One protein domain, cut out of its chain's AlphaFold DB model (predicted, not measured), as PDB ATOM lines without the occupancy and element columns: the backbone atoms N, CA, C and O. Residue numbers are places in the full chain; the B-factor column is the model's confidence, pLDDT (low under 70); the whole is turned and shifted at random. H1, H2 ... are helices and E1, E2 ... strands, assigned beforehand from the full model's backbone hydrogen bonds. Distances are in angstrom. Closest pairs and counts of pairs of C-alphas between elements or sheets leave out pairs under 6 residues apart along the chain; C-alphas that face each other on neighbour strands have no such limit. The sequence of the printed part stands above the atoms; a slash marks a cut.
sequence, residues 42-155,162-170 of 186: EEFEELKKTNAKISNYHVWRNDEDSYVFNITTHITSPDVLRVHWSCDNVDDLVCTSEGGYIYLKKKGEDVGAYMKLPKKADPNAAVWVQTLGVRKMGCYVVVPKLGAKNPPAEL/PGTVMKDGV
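What this domain is: This is residues 42 to 155 and 162 to 170 of the 186 residues of the protein "Hypothetical protein" of Haptolina brevifila (UniProt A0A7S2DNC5). Two antiparallel sheets make a sandwich, partly face to face, their strands crossed at 45 degrees: a strongly twisted sheet of five strands in the order E8, E9, E2, E1, E10 and a smaller one in the order E5, E6, E7. The small hairpin E3 and E4 lies at one end, and H1 only grazes the smaller sheet, mostly by E7. The printed part has 123 residues, with one named helix and then ten named strands, H1 and E1 to E10 in number order; the class is mostly strand, with under half of the residues in named elements. The whole is compact, with a radius of gyration of the C-alphas of 13.8 A and spans of 41 by 38 by 27 A.

How they stand to each other: H1, residues 42 to 50, has 4 of 5 O i to N i+4 pairs within hydrogen-bond range. Residues 52 to 53 then pair, parallel, with residues 113 to 114 of E7, residues 112 to 116. E1, residues 56 to 62, and E2, residues 66 to 72, form a hairpin, with N 60 and O 68 2.7 A apart. E2 runs on at 69 degrees into E3, residues 74 to 76, which forms a hairpin with E4, residues 83 to 86; N 75 and O 85 are 2.8 A apart. E5, residues 93 to 98, E6, residues 101 to 106, and E7 make a meander, each strand the antiparallel neighbour of the one before, with N 96 to O 103 at 3.0 A and N 104 to O 113 at 2.8 A. The closest C-alphas of H1 and E7 are those of Lys 48 and Tyr 114, 7.8 A apart. E8, residues 128 to 130, forms a hairpin with E9, residues 138 to 144; N 130 and O 140 are 2.8 A apart. The closest C-alphas of E5 and E8 are those of Cys 95 and Val 129, 7.1 A apart. E9 is antiparallel to E2, with N 69 to O 141 at 2.8 A. E10, residues 164 to 167, is an edge strand antiparallel to E1, with N 59 to O 164 at 2.8 A.

Where its parts are: H1 begins at C-alpha 42 (3.846, 31.048, 34.706) and is 13.0 A long. E1 measures 16.5 A, E2 19.5 A, E5 16.1 A, E6 16.7 A, E7 13.9 A and E9 19.8 A. E10 ends at C-alpha 167 (-13.585, 18.322, 46.571).

The domain as a whole: The C-alphas farthest apart, of Leu 81 and Lys 149, are 43.9 A apart. Residues 156 to 161 are not printed; C-alphas 155 and 162 are 16.0 A apart across this cut. The link E7 to E8 is long, with 11 residues. Mean pLDDT of the printed part is 72.2, and 45 residues are under 70, among them 42 to 49, 130 to 137 and 162 to 170.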
ATOM      1  N   GLU A  42       4.358  30.762  36.054       60.28
ATOM      2  CA  GLU A  42       3.846  31.048  34.706       60.28
ATOM      3  C   GLU A  42       3.606  29.761  33.906       60.28
ATOM      4  O   GLU A  42       2.493  29.555  33.417       60.28
ATOM      5  N   GLU A  43       4.590  28.852  33.861       59.94
ATOM      6  CA  GLU A  43       4.433  27.509  33.270       59.94
ATOM      7  C   GLU A  43       3.265  26.753  33.926       59.94
ATOM      8  O   GLU A  43       2.487  26.050  33.276       59.94
ATOM      9  N   PHE A  44       3.085  26.958  35.226       62.22
ATOM     10  CA  PHE A  44       2.009  26.375  36.009       62.22
ATOM     11  C   PHE A  44       0.608  26.907  35.646       62.22
ATOM     12  O   PHE A  44      -0.337  26.119  35.513       62.22
ATOM     13  N   GLU A  45       0.435  28.220  35.462       68.25
ATOM     14  CA  GLU A  45      -0.852  28.792  35.033       68.25
ATOM     15  C   GLU A  45      -1.203  28.435  33.582       68.25
ATOM     16  O   GLU A  45      -2.383  28.324  33.233       68.25
ATOM     17  N   GLU A  46      -0.204  28.199  32.733       67.19
ATOM     18  CA  GLU A  46      -0.416  27.670  31.386       67.19
ATOM     19  C   GLU A  46      -0.871  26.208  31.412       67.19
ATOM     20  O   GLU A  46      -1.864  25.864  30.763       67.19
ATOM     21  N   LEU A  47      -0.249  25.370  32.246       65.19
ATOM     22  CA  LEU A  47      -0.637  23.966  32.408       65.19
ATOM     23  C   LEU A  47      -2.071  23.783  32.906       65.19
ATOM     24  O   LEU A  47      -2.735  22.815  32.539       65.19
ATOM     25  N   LYS A  48      -2.593  24.699  33.728       64.44
ATOM     26  CA  LYS A  48      -3.998  24.644  34.169       64.44
ATOM     27  C   LYS A  48      -5.001  24.866  33.038       64.44
ATOM     28  O   LYS A  48      -6.141  24.425  33.161       64.44
ATOM     29  N   LYS A  49      -4.613  25.572  31.973       68.38
ATOM     30  CA  LYS A  49      -5.495  25.858  30.829       68.38
ATOM     31  C   LYS A  49      -5.567  24.681  29.861       68.38
ATOM     32  O   LYS A  49      -6.578  24.521  29.184       68.38
ATOM     33  N   THR A  50      -4.502  23.887  29.784       70.44
ATOM     34  CA  THR A  50      -4.361  22.781  28.830       70.44
ATOM     35  C   THR A  50      -4.740  21.428  29.428       70.44
ATOM     36  O   THR A  50      -5.272  20.583  28.712       70.44
ATOM     37  N   ASN A  51      -4.519  21.224  30.730       78.50
ATOM     38  CA  ASN A  51      -4.745  19.943  31.398       78.50
ATOM     39  C   ASN A  51      -6.165  19.779  31.955       78.50
ATOM     40  O   ASN A  51      -6.829  20.733  32.360       78.50
ATOM     41  N   ALA A  52      -6.614  18.529  32.058       81.44
ATOM     42  CA  ALA A  52      -7.904  18.182  32.638       81.44
ATOM     43  C   ALA A  52      -7.887  18.296  34.173       81.44
ATOM     44  O   ALA A  52      -7.105  17.637  34.861       81.44
ATOM     45  N   LYS A  53      -8.794  19.091  34.750       80.75
ATOM     46  CA  LYS A  53      -8.927  19.191  36.210       80.75
ATOM     47  C   LYS A  53      -9.667  17.982  36.788       80.75
ATOM     48  O   LYS A  53     -10.860  17.799  36.544       80.75
ATOM     49  N   ILE A  54      -9.015  17.237  37.672       79.56
ATOM     50  CA  ILE A  54      -9.648  16.211  38.508       79.56
ATOM     51  C   ILE A  54     -10.278  16.912  39.711       79.56
ATOM     52  O   ILE A  54      -9.598  17.324  40.653       79.56
ATOM     53  N   SER A  55     -11.596  17.083  39.663       68.00
ATOM     54  CA  SER A  55     -12.330  17.820  40.704       68.00
ATOM     55  C   SER A  55     -12.847  16.924  41.832       68.00
ATOM     56  O   SER A  55     -13.077  17.416  42.934       68.00
ATOM     57  N   ASN A  56     -12.983  15.620  41.566       62.97
ATOM     58  CA  ASN A  56     -13.446  14.618  42.521       62.97
ATOM     59  C   ASN A  56     -12.424  13.480  42.585       62.97
ATOM     60  O   ASN A  56     -12.159  12.831  41.574       62.97
ATOM     61  N   TYR A  57     -11.860  13.240  43.763       69.69
ATOM     62  CA  TYR A  57     -10.960  12.117  44.017       69.69
ATOM     63  C   TYR A  57     -11.152  11.613  45.446       69.69
ATOM     64  O   TYR A  57     -11.574  12.353  46.340       69.69
ATOM     65  N   HIS A  58     -10.852  10.335  45.661       68.19
ATOM     66  CA  HIS A  58     -11.031   9.694  46.958       68.19
ATOM     67  C   HIS A  58      -9.695   9.618  47.689       68.19
ATOM     68  O   HIS A  58      -8.710   9.104  47.157       68.19
ATOM     69  N   VAL A  59      -9.670  10.096  48.931       73.81
ATOM     70  CA  VAL A  59      -8.575   9.827  49.860       73.81
ATOM     71  C   VAL A  59      -8.817   8.444  50.438       73.81
ATOM     72  O   VAL A  59      -9.742   8.225  51.217       73.81
ATOM     73  N   TRP A  60      -7.994   7.502  50.003       73.12
ATOM     74  CA  TRP A  60      -8.024   6.118  50.446       73.12
ATOM     75  C   TRP A  60      -7.474   5.964  51.864       73.12
ATOM     76  O   TRP A  60      -8.061   5.268  52.685       73.12
ATOM     77  N   ARG A  61      -6.352   6.635  52.157       73.56
ATOM     78  CA  ARG A  61      -5.719   6.672  53.483       73.56
ATOM     79  C   ARG A  61      -5.192   8.064  53.792       73.56
ATOM     80  O   ARG A  61      -4.753   8.795  52.904       73.56
ATOM     81  N   ASN A  62      -5.239   8.413  55.069       80.56
ATOM     82  CA  ASN A  62      -4.766   9.677  55.619       80.56
ATOM     83  C   ASN A  62      -4.110   9.388  56.972       80.56
ATOM     84  O   ASN A  62      -4.689   9.648  58.027       80.56
ATOM     85  N   ASP A  63      -2.913   8.826  56.918       76.25
ATOM     86  CA  ASP A  63      -2.170   8.405  58.105       76.25
ATOM     87  C   ASP A  63      -1.260   9.538  58.576       76.25
ATOM     88  O   ASP A  63      -1.186  10.575  57.923       76.25
ATOM     89  N   GLU A  64      -0.561   9.386  59.698       77.50
ATOM     90  CA  GLU A  64       0.273  10.456  60.271       77.50
ATOM     91  C   GLU A  64       1.254  11.067  59.256       77.50
ATOM     92  O   GLU A  64       1.342  12.292  59.158       77.50
ATOM     93  N   ASP A  65       1.882  10.220  58.437       80.38
ATOM     94  CA  ASP A  65       2.995  10.584  57.556       80.38
ATOM     95  C   ASP A  65       2.610  10.757  56.073       80.38
ATOM     96  O   ASP A  65       3.373  11.342  55.303       80.38
ATOM     97  N   SER A  66       1.432  10.293  55.634       82.38
ATOM     98  CA  SER A  66       1.101  10.265  54.199       82.38
ATOM     99  C   SER A  66      -0.388  10.327  53.870       82.38
ATOM    100  O   SER A  66      -1.246   9.882  54.634       82.38
ATOM    101  N   TYR A  67      -0.673  10.817  52.666       83.62
ATOM    102  CA  TYR A  67      -1.943  10.651  51.969       83.62
ATOM    103  C   TYR A  67      -1.830   9.561  50.905       83.62
ATOM    104  O   TYR A  67      -0.812   9.459  50.225       83.62
ATOM    105  N   VAL A  68      -2.902   8.796  50.718       81.75
ATOM    106  CA  VAL A  68      -3.067   7.878  49.587       81.75
ATOM    107  C   VAL A  68      -4.336   8.273  48.853       81.75
ATOM    108  O   VAL A  68      -5.417   8.267  49.441       81.75
ATOM    109  N   PHE A  69      -4.216   8.599  47.573       80.88
ATOM    110  CA  PHE A  69      -5.328   8.962  46.703       80.88
ATOM    111  C   PHE A  69      -5.638   7.807  45.762       80.88
ATOM    112  O   PHE A  69      -4.727   7.264  45.149       80.88
ATOM    113  N   ASN A  70      -6.912   7.451  45.620       79.06
ATOM    114  CA  ASN A  70      -7.370   6.588  44.537       79.06
ATOM    115  C   ASN A  70      -7.882   7.480  43.402       79.06
ATOM    116  O   ASN A  70      -8.863   8.212  43.581       79.06
ATOM    117  N   ILE A  71      -7.186   7.442  42.267       77.81
ATOM    118  CA  ILE A  71      -7.446   8.299  41.115       77.81
ATOM    119  C   ILE A  71      -7.825   7.429  39.920       77.81
ATOM    120  O   ILE A  71      -7.051   6.572  39.490       77.81
ATOM    121  N   THR A  72      -9.000   7.685  39.347       77.31
ATOM    122  CA  THR A  72      -9.418   7.087  38.075       77.31
ATOM    123  C   THR A  72      -8.568   7.659  36.944       77.31
ATOM    124  O   THR A  72      -8.477   8.876  36.792       77.31
ATOM    125  N   THR A  73      -7.977   6.800  36.115       74.25
ATOM    126  CA  THR A  73      -7.171   7.241  34.964       74.25
ATOM    127  C   THR A  73      -8.019   7.613  33.751       74.25
ATOM    128  O   THR A  73      -7.460   7.949  32.725       74.25
ATOM    129  N   HIS A  74      -9.347   7.575  33.862       77.38
ATOM    130  CA  HIS A  74     -10.322   8.041  32.876       77.38
ATOM    131  C   HIS A  74     -11.095   9.225  33.453       77.38
ATOM    132  O   HIS A  74     -11.952   9.060  34.321       77.38
ATOM    133  N   ILE A  75     -10.787  10.426  32.975       74.50
ATOM    134  CA  ILE A  75     -11.387  11.668  33.452       74.50
ATOM    135  C   ILE A  75     -12.416  12.116  32.433       74.50
ATOM    136  O   ILE A  75     -12.082  12.522  31.318       74.50
ATOM    137  N   THR A  76     -13.678  12.052  32.832       69.38
ATOM    138  CA  THR A  76     -14.805  12.509  32.026       69.38
ATOM    139  C   THR A  76     -15.304  13.864  32.497       69.38
ATOM    140  O   THR A  76     -15.105  14.274  33.643       69.38
ATOM    141  N   SER A  77     -15.992  14.557  31.601       59.16
ATOM    142  CA  SER A  77     -16.793  15.729  31.920       59.16
ATOM    143  C   SER A  77     -17.898  15.389  32.939       59.16
ATOM    144  O   SER A  77     -18.278  14.221  33.074       59.16
ATOM    145  N   PRO A  78     -18.449  16.386  33.659       54.56
ATOM    146  CA  PRO A  78     -19.555  16.170  34.598       54.56
ATOM    147  C   PRO A  78     -20.814  15.573  33.954       54.56
ATOM    148  O   PRO A  78     -21.571  14.881  34.626       54.56
ATOM    149  N   ASP A  79     -21.031  15.824  32.661       56.81
ATOM    150  CA  ASP A  79     -22.119  15.238  31.870       56.81
ATOM    151  C   ASP A  79     -21.787  13.827  31.339       56.81
ATOM    152  O   ASP A  79     -22.631  13.203  30.709       56.81
ATOM    153  N   VAL A  80     -20.585  13.296  31.620       55.84
ATOM    154  CA  VAL A  80     -20.093  11.943  31.271       55.84
ATOM    155  C   VAL A  80     -20.025  11.667  29.756       55.84
ATOM    156  O   VAL A  80     -19.653  10.579  29.326       55.84
ATOM    157  N   LEU A  81     -20.311  12.661  28.911       55.28
ATOM    158  CA  LEU A  81     -20.350  12.507  27.453       55.28
ATOM    159  C   LEU A  81     -18.991  12.715  26.774       55.28
ATOM    160  O   LEU A  81     -18.836  12.356  25.606       55.28
ATOM    161  N   ARG A  82     -18.003  13.304  27.461       66.56
ATOM    162  CA  ARG A  82     -16.675  13.585  26.893       66.56
ATOM    163  C   ARG A  82     -15.565  13.131  27.830       66.56
ATOM    164  O   ARG A  82     -15.532  13.504  28.998       66.56
ATOM    165  N   VAL A  83     -14.625  12.356  27.297       68.88
ATOM    166  CA  VAL A  83     -13.361  12.047  27.977       68.88
ATOM    167  C   VAL A  83     -12.433  13.244  27.787       68.88
ATOM    168  O   VAL A  83     -12.087  13.585  26.659       68.88
ATOM    169  N   HIS A  84     -12.060  13.904  28.882       75.75
ATOM    170  CA  HIS A  84     -11.101  15.010  28.866       75.75
ATOM    171  C   HIS A  84      -9.661  14.515  28.848       75.75
ATOM    172  O   HIS A  84      -8.802  15.154  28.251       75.75
ATOM    173  N   TRP A  85      -9.404  13.388  29.505       83.44
ATOM    174  CA  TRP A  85      -8.110  12.727  29.492       83.44
ATOM    175  C   TRP A  85      -8.282  11.275  29.931       83.44
ATOM    176  O   TRP A  85      -9.078  10.991  30.829       83.44
ATOM    177  N   SER A  86      -7.540  10.357  29.319       82.62
ATOM    178  CA  SER A  86      -7.443   8.986  29.810       82.62
ATOM    179  C   SER A  86      -6.027   8.448  29.705       82.62
ATOM    180  O   SER A  86      -5.290   8.846  28.806       82.62
ATOM    181  N   CYS A  87      -5.665   7.522  30.591       77.06
ATOM    182  CA  CYS A  87      -4.464   6.704  30.511       77.06
ATOM    183  C   CYS A  87      -4.826   5.236  30.764       77.06
ATOM    184  O   CYS A  87      -5.132   4.842  31.893       77.06
ATOM    185  N   ASP A  88      -4.826   4.444  29.692       74.44
ATOM    186  CA  ASP A  88      -5.282   3.048  29.714       74.44
ATOM    187  C   ASP A  88      -4.213   2.100  30.262       74.44
ATOM    188  O   ASP A  88      -4.532   1.077  30.868       74.44
ATOM    189  N   ASN A  89      -2.942   2.456  30.064       73.25
ATOM    190  CA  ASN A  89      -1.793   1.710  30.547       73.25
ATOM    191  C   ASN A  89      -1.066   2.512  31.628       73.25
ATOM    192  O   ASN A  89      -0.463   3.545  31.348       73.25
ATOM    193  N   VAL A  90      -1.103   2.026  32.868       69.25
ATOM    194  CA  VAL A  90      -0.471   2.734  33.989       69.25
ATOM    195  C   VAL A  90       1.057   2.754  33.874       69.25
ATOM    196  O   VAL A  90       1.675   3.673  34.396       69.25
ATOM    197  N   ASP A  91       1.672   1.836  33.125       72.50
ATOM    198  CA  ASP A  91       3.121   1.882  32.876       72.50
ATOM    199  C   ASP A  91       3.537   3.118  32.058       72.50
ATOM    200  O   ASP A  91       4.672   3.590  32.154       72.50
ATOM    201  N   ASP A  92       2.603   3.683  31.288       75.88
ATOM    202  CA  ASP A  92       2.803   4.916  30.528       75.88
ATOM    203  C   ASP A  92       2.471   6.169  31.355       75.88
ATOM    204  O   ASP A  92       2.654   7.291  30.876       75.88
ATOM    205  N   LEU A  93       1.999   6.012  32.598       77.31
ATOM    206  CA  LEU A  93       1.632   7.115  33.477       77.31
ATOM    207  C   LEU A  93       2.871   7.745  34.118       77.31
ATOM    208  O   LEU A  93       3.599   7.131  34.896       77.31
ATOM    209  N   VAL A  94       3.052   9.033  33.865       80.50
ATOM    210  CA  VAL A  94       3.988   9.887  34.590       80.50
ATOM    211  C   VAL A  94       3.192  10.693  35.606       80.50
ATOM    212  O   VAL A  94       2.256  11.407  35.244       80.50
ATOM    213  N   CYS A  95       3.570  10.576  36.876       79.56
ATOM    214  CA  CYS A  95       2.965  11.308  37.980       79.56
ATOM    215  C   CYS A  95       4.023  12.168  38.669       79.56
ATOM    216  O   CYS A  95       5.106  11.670  38.987       79.56
ATOM    217  N   THR A  96       3.719  13.439  38.908       80.19
ATOM    218  CA  THR A  96       4.593  14.370  39.633       80.19
ATOM    219  C   THR A  96       3.787  15.160  40.663       80.19
ATOM    220  O   THR A  96       2.584  15.355  40.491       80.19
ATOM    221  N   SER A  97       4.431  15.596  41.752       78.00
ATOM    222  CA  SER A  97       3.862  16.575  42.688       78.00
ATOM    223  C   SER A  97       4.625  17.877  42.570       78.00
ATOM    224  O   SER A  97       5.850  17.883  42.669       78.00
ATOM    225  N   GLU A  98       3.890  18.969  42.397       73.62
ATOM    226  CA  GLU A  98       4.461  20.299  42.304       73.62
ATOM    227  C   GLU A  98       3.447  21.385  42.674       73.62
ATOM    228  O   GLU A  98       2.263  21.291  42.350       73.62
ATOM    229  N   GLY A  99       3.897  22.433  43.374       70.25
ATOM    230  CA  GLY A  99       3.077  23.617  43.649       70.25
ATOM    231  C   GLY A  99       1.835  23.328  44.501       70.25
ATOM    232  O   GLY A  99       0.888  24.112  44.512       70.25
ATOM    233  N   GLY A 100       1.808  22.187  45.201       78.06
ATOM    234  CA  GLY A 100       0.627  21.706  45.917       78.06
ATOM    235  C   GLY A 100      -0.412  21.045  45.008       78.06
ATOM    236  O   GLY A 100      -1.601  21.058  45.332       78.06
ATOM    237  N   TYR A 101       0.015  20.477  43.883       82.56
ATOM    238  CA  TYR A 101      -0.805  19.720  42.944       82.56
ATOM    239  C   TYR A 101      -0.118  18.406  42.579       82.56
ATOM    240  O   TYR A 101       1.103  18.316  42.605       82.56
ATOM    241  N   ILE A 102      -0.908  17.398  42.218       85.00
ATOM    242  CA  ILE A 102      -0.428  16.235  41.472       85.00
ATOM    243  C   ILE A 102      -0.741  16.466  40.000       85.00
ATOM    244  O   ILE A 102      -1.867  16.853  39.674       85.00
ATOM    245  N   TYR A 103       0.220  16.156  39.138       83.94
ATOM    246  CA  TYR A 103       0.067  16.097  37.692       83.94
ATOM    247  C   TYR A 103       0.208  14.662  37.211       83.94
ATOM    248  O   TYR A 103       1.110  13.944  37.627       83.94
ATOM    249  N   LEU A 104      -0.692  14.258  36.324       85.12
ATOM    250  CA  LEU A 104      -0.766  12.941  35.709       85.12
ATOM    251  C   LEU A 104      -0.720  13.142  34.203       85.12
ATOM    252  O   LEU A 104      -1.563  13.844  33.662       85.12
ATOM    253  N   LYS A 105       0.232  12.543  33.505       84.25
ATOM    254  CA  LYS A 105       0.299  12.610  32.041       84.25
ATOM    255  C   LYS A 105       0.770  11.291  31.470       84.25
ATOM    256  O   LYS A 105       1.367  10.493  32.192       84.25
ATOM    257  N   LYS A 106       0.538  11.055  30.183       83.38
ATOM    258  CA  LYS A 106       1.215   9.944  29.518       83.38
ATOM    259  C   LYS A 106       2.650  10.322  29.205       83.38
ATOM    260  O   LYS A 106       2.979  11.484  28.956       83.38
ATOM    261  N   LYS A 107       3.525   9.328  29.196       78.25
ATOM    262  CA  LYS A 107       4.904   9.483  28.757       78.25
ATOM    263  C   LYS A 107       4.929  10.002  27.315       78.25
ATOM    264  O   LYS A 107       4.384   9.373  26.416       78.25
ATOM    265  N   GLY A 108       5.585  11.142  27.106       75.56
ATOM    266  CA  GLY A 108       5.677  11.786  25.792       75.56
ATOM    267  C   GLY A 108       4.486  12.672  25.412       75.56
ATOM    268  O   GLY A 108       4.506  13.227  24.321       75.56
ATOM    269  N   GLU A 109       3.486  12.837  26.286       78.75
ATOM    270  CA  GLU A 109       2.414  13.819  26.100       78.75
ATOM    271  C   GLU A 109       2.680  15.098  26.913       78.75
ATOM    272  O   GLU A 109       3.210  15.056  28.031       78.75
ATOM    273  N   ASP A 110       2.273  16.236  26.347       70.69
ATOM    274  CA  ASP A 110       2.312  17.552  27.004       70.69
ATOM    275  C   ASP A 110       1.021  17.855  27.773       70.69
ATOM    276  O   ASP A 110       1.010  18.683  28.683       70.69
ATOM    277  N   VAL A 111      -0.064  17.161  27.417       78.69
ATOM    278  CA  VAL A 111      -1.376  17.294  28.046       78.69
ATOM    279  C   VAL A 111      -1.622  16.120  28.980       78.69
ATOM    280  O   VAL A 111      -1.331  14.962  28.686       78.69
ATOM    281  N   GLY A 112      -2.182  16.437  30.130       86.31
ATOM    282  CA  GLY A 112      -2.460  15.505  31.192       86.31
ATOM    283  C   GLY A 112      -3.678  15.919  31.992       86.31
ATOM    284  O   GLY A 112      -4.610  16.571  31.516       86.31
ATOM    285  N   ALA A 113      -3.632  15.563  33.258       84.69
ATOM    286  CA  ALA A 113      -4.611  15.888  34.253       84.69
ATOM    287  C   ALA A 113      -3.943  16.359  35.533       84.69
ATOM    288  O   ALA A 113      -2.785  16.045  35.799       84.69
ATOM    289  N   TYR A 114      -4.681  17.108  36.342       86.56
ATOM    290  CA  TYR A 114      -4.151  17.630  37.589       86.56
ATOM    291  C   TYR A 114      -5.184  17.620  38.710       86.56
ATOM    292  O   TYR A 114      -6.383  17.796  38.482       86.56
ATOM    293  N   MET A 115      -4.711  17.459  39.942       85.06
ATOM    294  CA  MET A 115      -5.518  17.589  41.155       85.06
ATOM    295  C   MET A 115      -4.788  18.414  42.204       85.06
ATOM    296  O   MET A 115      -3.569  18.362  42.313       85.06
ATOM    297  N   LYS A 116      -5.537  19.161  43.013       83.75
ATOM    298  CA  LYS A 116      -4.967  19.912  44.134       83.75
ATOM    299  C   LYS A 116      -4.660  18.973  45.298       83.75
ATOM    300  O   LYS A 116      -5.489  18.129  45.631       83.75
ATOM    301  N   LEU A 117      -3.520  19.151  45.947       82.62
ATOM    302  CA  LEU A 117      -3.151  18.424  47.155       82.62
ATOM    303  C   LEU A 117      -3.744  19.066  48.426       82.62
ATOM    304  O   LEU A 117      -3.990  20.277  48.467       82.62
ATOM    305  N   PRO A 118      -3.959  18.280  49.498       81.62
ATOM    306  CA  PRO A 118      -4.259  18.811  50.825       81.62
ATOM    307  C   PRO A 118      -3.150  19.742  51.332       81.62
ATOM    308  O   PRO A 118      -1.973  19.505  51.085       81.62
ATOM    309  N   LYS A 119      -3.501  20.732  52.165       81.12
ATOM    310  CA  LYS A 119      -2.539  21.709  52.728       81.12
ATOM    311  C   LYS A 119      -1.360  21.096  53.495       81.12
ATOM    312  O   LYS A 119      -0.338  21.752  53.640       81.12
ATOM    313  N   LYS A 120      -1.533  19.895  54.056       81.31
ATOM    314  CA  LYS A 120      -0.483  19.200  54.816       81.31
ATOM    315  C   LYS A 120       0.381  18.287  53.947       81.31
ATOM    316  O   LYS A 120       1.342  17.743  54.473       81.31
ATOM    317  N   ALA A 121       0.027  18.069  52.681       82.38
ATOM    318  CA  ALA A 121       0.875  17.315  51.768       82.38
ATOM    319  C   ALA A 121       2.148  18.116  51.494       82.38
ATOM    320  O   ALA A 121       2.099  19.345  51.412       82.38
ATOM    321  N   ASP A 122       3.273  17.425  51.370       79.94
ATOM    322  CA  ASP A 122       4.510  18.052  50.936       79.94
ATOM    323  C   ASP A 122       4.409  18.357  49.433       79.94
ATOM    324  O   ASP A 122       4.317  17.425  48.630       79.94
ATOM    325  N   PRO A 123       4.395  19.643  49.031       70.31
ATOM    326  CA  PRO A 123       4.205  20.024  47.637       70.31
ATOM    327  C   PRO A 123       5.370  19.598  46.738       70.31
ATOM    328  O   PRO A 123       5.190  19.582  45.524       70.31
ATOM    329  N   ASN A 124       6.529  19.263  47.314       72.81
ATOM    330  CA  ASN A 124       7.749  18.920  46.583       72.81
ATOM    331  C   ASN A 124       8.190  17.469  46.824       72.81
ATOM    332  O   ASN A 124       9.307  17.099  46.460       72.81
ATOM    333  N   ALA A 125       7.364  16.650  47.478       71.19
ATOM    334  CA  ALA A 125       7.713  15.257  47.701       71.19
ATOM    335  C   ALA A 125       7.619  14.445  46.406       71.19
ATOM    336  O   ALA A 125       6.738  14.651  45.571       71.19
ATOM    337  N   ALA A 126       8.505  13.456  46.280       68.12
ATOM    338  CA  ALA A 126       8.344  12.419  45.275       68.12
ATOM    339  C   ALA A 126       7.012  11.689  45.509       68.12
ATOM    340  O   ALA A 126       6.663  11.344  46.640       68.12
ATOM    341  N   VAL A 127       6.272  11.466  44.426       71.19
ATOM    342  CA  VAL A 127       5.005  10.735  44.449       71.19
ATOM    343  C   VAL A 127       5.245   9.283  44.079       71.19
ATOM    344  O   VAL A 127       5.995   8.988  43.147       71.19
ATOM    345  N   TRP A 128       4.584   8.368  44.783       73.94
ATOM    346  CA  TRP A 128       4.569   6.960  44.394       73.94
ATOM    347  C   TRP A 128       3.251   6.629  43.729       73.94
ATOM    348  O   TRP A 128       2.188   6.870  44.295       73.94
ATOM    349  N   VAL A 129       3.333   6.037  42.544       72.44
ATOM    350  CA  VAL A 129       2.180   5.450  41.870       72.44
ATOM    351  C   VAL A 129       2.238   3.950  42.087       72.44
ATOM    352  O   VAL A 129       3.236   3.313  41.757       72.44
ATOM    353  N   GLN A 130       1.178   3.388  42.652       67.50
ATOM    354  CA  GLN A 130       1.013   1.952  42.807       67.50
ATOM    355  C   GLN A 130      -0.246   1.490  42.076       67.50
ATOM    356  O   GLN A 130      -1.322   2.085  42.190       67.50
ATOM    357  N   THR A 131      -0.113   0.399  41.329       62.16
ATOM    358  CA  THR A 131      -1.230  -0.326  40.729       62.16
ATOM    359  C   THR A 131      -1.532  -1.544  41.583       62.16
ATOM    360  O   THR A 131      -0.746  -2.489  41.613       62.16
ATOM    361  N   LEU A 132      -2.682  -1.562  42.255       57.22
ATOM    362  CA  LEU A 132      -3.200  -2.820  42.787       57.22
ATOM    363  C   LEU A 132      -3.760  -3.595  41.591       57.22
ATOM    364  O   LEU A 132      -4.653  -3.093  40.904       57.22
ATOM    365  N   GLY A 133      -3.197  -4.775  41.310       44.69
ATOM    366  CA  GLY A 133      -3.355  -5.561  40.071       44.69
ATOM    367  C   GLY A 133      -4.777  -6.016  39.699       44.69
ATOM    368  O   GLY A 133      -4.942  -6.897  38.863       44.69
ATOM    369  N   VAL A 134      -5.810  -5.432  40.304       44.38
ATOM    370  CA  VAL A 134      -7.209  -5.860  40.221       44.38
ATOM    371  C   VAL A 134      -8.110  -4.820  39.534       44.38
ATOM    372  O   VAL A 134      -9.204  -5.163  39.089       44.38
ATOM    373  N   ARG A 135      -7.692  -3.551  39.380       50.31
ATOM    374  CA  ARG A 135      -8.554  -2.493  38.804       50.31
ATOM    375  C   ARG A 135      -7.926  -1.834  37.578       50.31
ATOM    376  O   ARG A 135      -7.107  -0.936  37.694       50.31
ATOM    377  N   LYS A 136      -8.403  -2.230  36.393       52.78
ATOM    378  CA  LYS A 136      -7.939  -1.777  35.064       52.78
ATOM    379  C   LYS A 136      -8.088  -0.271  34.763       52.78
ATOM    380  O   LYS A 136      -7.775   0.132  33.655       52.78
ATOM    381  N   MET A 137      -8.609   0.555  35.675       58.25
ATOM    382  CA  MET A 137      -8.968   1.954  35.369       58.25
ATOM    383  C   MET A 137      -8.599   2.968  36.464       58.25
ATOM    384  O   MET A 137      -9.149   4.069  36.491       58.25
ATOM    385  N   GLY A 138      -7.701   2.623  37.387       70.00
ATOM    386  CA  GLY A 138      -7.288   3.548  38.439       70.00
ATOM    387  C   GLY A 138      -5.897   3.260  38.983       70.00
ATOM    388  O   GLY A 138      -5.361   2.167  38.814       70.00
ATOM    389  N   CYS A 139      -5.326   4.258  39.645       75.88
ATOM    390  CA  CYS A 139      -4.029   4.173  40.298       75.88
ATOM    391  C   CYS A 139      -4.109   4.721  41.723       75.88
ATOM    392  O   CYS A 139      -4.961   5.556  42.046       75.88
ATOM    393  N   TYR A 140      -3.206   4.243  42.572       79.12
ATOM    394  CA  TYR A 140      -3.012   4.784  43.904       79.12
ATOM    395  C   TYR A 140      -1.817   5.717  43.891       79.12
ATOM    396  O   TYR A 140      -0.713   5.294  43.561       79.12
ATOM    397  N   VAL A 141      -2.034   6.977  44.256       80.94
ATOM    398  CA  VAL A 141      -0.961   7.963  44.382       80.94
ATOM    399  C   VAL A 141      -0.701   8.224  45.853       80.94
ATOM    400  O   VAL A 141      -1.582   8.690  46.575       80.94
ATOM    401  N   VAL A 142       0.509   7.916  46.301       83.31
ATOM    402  CA  VAL A 142       0.956   8.133  47.674       83.31
ATOM    403  C   VAL A 142       1.788   9.405  47.732       83.31
ATOM    404  O   VAL A 142       2.759   9.550  46.986       83.31
ATOM    405  N   VAL A 143       1.404  10.317  48.625       84.69
ATOM    406  CA  VAL A 143       2.060  11.616  48.812       84.69
ATOM    407  C   VAL A 143       2.387  11.828  50.291       84.69
ATOM    408  O   VAL A 143       1.470  11.829  51.120       84.69
ATOM    409  N   PRO A 144       3.666  12.023  50.648       82.88
ATOM    410  CA  PRO A 144       4.075  12.380  52.001       82.88
ATOM    411  C   PRO A 144       3.448  13.676  52.508       82.88
ATOM    412  O   PRO A 144       3.121  14.589  51.747       82.88
ATOM    413  N   LYS A 145       3.323  13.779  53.828       84.94
ATOM    414  CA  LYS A 145       3.002  15.028  54.514       84.94
ATOM    415  C   LYS A 145       4.262  15.832  54.816       84.94
ATOM    416  O   LYS A 145       5.346  15.281  54.993       84.94
ATOM    417  N   LEU A 146       4.098  17.146  54.945       81.19
ATOM    418  CA  LEU A 146       5.147  18.034  55.439       81.19
ATOM    419  C   LEU A 146       5.602  17.579  56.830       81.19
ATOM    420  O   LEU A 146       4.798  17.525  57.762       81.19
ATOM    421  N   GLY A 147       6.895  17.282  56.961       76.69
ATOM    422  CA  GLY A 147       7.486  16.823  58.219       76.69
ATOM    423  C   GLY A 147       7.219  15.354  58.554       76.69
ATOM    424  O   GLY A 147       7.352  14.989  59.723       76.69
ATOM    425  N   ALA A 148       6.848  14.531  57.565       77.75
ATOM    426  CA  ALA A 148       6.748  13.083  57.727       77.75
ATOM    427  C   ALA A 148       8.042  12.505  58.321       77.75
ATOM    428  O   ALA A 148       9.149  12.850  57.899       77.75
ATOM    429  N   LYS A 149       7.897  11.633  59.318       76.75
ATOM    430  CA  LYS A 149       9.021  11.023  60.045       76.75
ATOM    431  C   LYS A 149       9.329   9.615  59.558       76.75
ATOM    432  O   LYS A 149      10.475   9.183  59.668       76.75
ATOM    433  N   ASN A 150       8.330   8.929  59.011       69.06
ATOM    434  CA  ASN A 150       8.450   7.577  58.477       69.06
ATOM    435  C   ASN A 150       8.080   7.552  56.986       69.06
ATOM    436  O   ASN A 150       7.322   8.412  56.525       69.06
ATOM    437  N   PRO A 151       8.595   6.577  56.217       66.69
ATOM    438  CA  PRO A 151       8.125   6.361  54.858       66.69
ATOM    439  C   PRO A 151       6.633   5.986  54.858       66.69
ATOM    440  O   PRO A 151       6.151   5.385  55.826       66.69
ATOM    441  N   PRO A 152       5.897   6.291  53.775       66.75
ATOM    442  CA  PRO A 152       4.525   5.833  53.634       66.75
ATOM    443  C   PRO A 152       4.446   4.311  53.750       66.75
ATOM    444  O   PRO A 152       5.275   3.588  53.193       66.75
ATOM    445  N   ALA A 153       3.436   3.822  54.461       66.38
ATOM    446  CA  ALA A 153       3.201   2.391  54.568       66.38
ATOM    447  C   ALA A 153       2.833   1.794  53.200       66.38
ATOM    448  O   ALA A 153       2.107   2.410  52.416       66.38
ATOM    449  N   GLU A 154       3.289   0.568  52.950       65.94
ATOM    450  CA  GLU A 154       2.957  -0.175  51.736       65.94
ATOM    451  C   GLU A 154       1.436  -0.373  51.603       65.94
ATOM    452  O   GLU A 154       0.712  -0.536  52.598       65.94
ATOM    453  N   LEU A 155       0.937  -0.334  50.364       62.44
ATOM    454  CA  LEU A 155      -0.450  -0.673  50.078       62.44
ATOM    455  C   LEU A 155      -0.562  -2.188  49.965       62.44
ATOM    456  O   LEU A 155      -0.294  -2.783  48.926       62.44
ATOM    457  N   PRO A 162     -14.498   3.204  54.185       49.22
ATOM    458  CA  PRO A 162     -15.299   4.232  53.518       49.22
ATOM    459  C   PRO A 162     -14.462   5.500  53.310       49.22
ATOM    460  O   PRO A 162     -14.088   6.186  54.260       49.22
ATOM    461  N   GLY A 163     -14.075   5.728  52.054       52.25
ATOM    462  CA  GLY A 163     -13.045   6.699  51.710       52.25
ATOM    463  C   GLY A 163     -13.554   8.114  51.910       52.25
ATOM    464  O   GLY A 163     -14.700   8.423  51.580       52.25
ATOM    465  N   THR A 164     -12.695   8.992  52.414       58.06
ATOM    466  CA  THR A 164     -13.030  10.407  52.505       58.06
ATOM    467  C   THR A 164     -12.960  11.034  51.116       58.06
ATOM    468  O   THR A 164     -11.981  10.842  50.392       58.06
ATOM    469  N   VAL A 165     -14.001  11.755  50.704       59.75
ATOM    470  CA  VAL A 165     -14.043  12.387  49.379       59.75
ATOM    471  C   VAL A 165     -13.363  13.740  49.483       59.75
ATOM    472  O   VAL A 165     -13.662  14.499  50.391       59.75
ATOM    473  N   MET A 166     -12.456  14.080  48.574       58.97
ATOM    474  CA  MET A 166     -11.944  15.447  48.480       58.97
ATOM    475  C   MET A 166     -12.612  16.171  47.318       58.97
ATOM    476  O   MET A 166     -12.664  15.651  46.201       58.97
ATOM    477  N   LYS A 167     -13.065  17.397  47.580       58.53
ATOM    478  CA  LYS A 167     -13.585  18.322  46.571       58.53
ATOM    479  C   LYS A 167     -12.798  19.626  46.651       58.53
ATOM    480  O   LYS A 167     -12.727  20.248  47.706       58.53
ATOM    481  N   ASP A 168     -12.143  20.007  45.555       60.78
ATOM    482  CA  ASP A 168     -11.357  21.250  45.443       60.78
ATOM    483  C   ASP A 168     -10.266  21.457  46.525       60.78
ATOM    484  O   ASP A 168      -9.934  22.583  46.906       60.78
ATOM    485  N   GLY A 169      -9.654  20.371  47.010       49.56
ATOM    486  CA  GLY A 169      -8.629  20.438  48.060       49.56
ATOM    487  C   GLY A 169      -9.182  20.414  49.491       49.56
ATOM    488  O   GLY A 169      -8.408  20.576  50.437       49.56
ATOM    489  N   VAL A 170     -10.496  20.233  49.658       56.50
ATOM    490  CA  VAL A 170     -11.178  20.119  50.952       56.50
ATOM    491  C   VAL A 170     -11.631  18.681  51.165       56.50
ATOM    492  O   VAL A 170     -12.280  18.102  50.300       56.50
TER     493      VAL A 170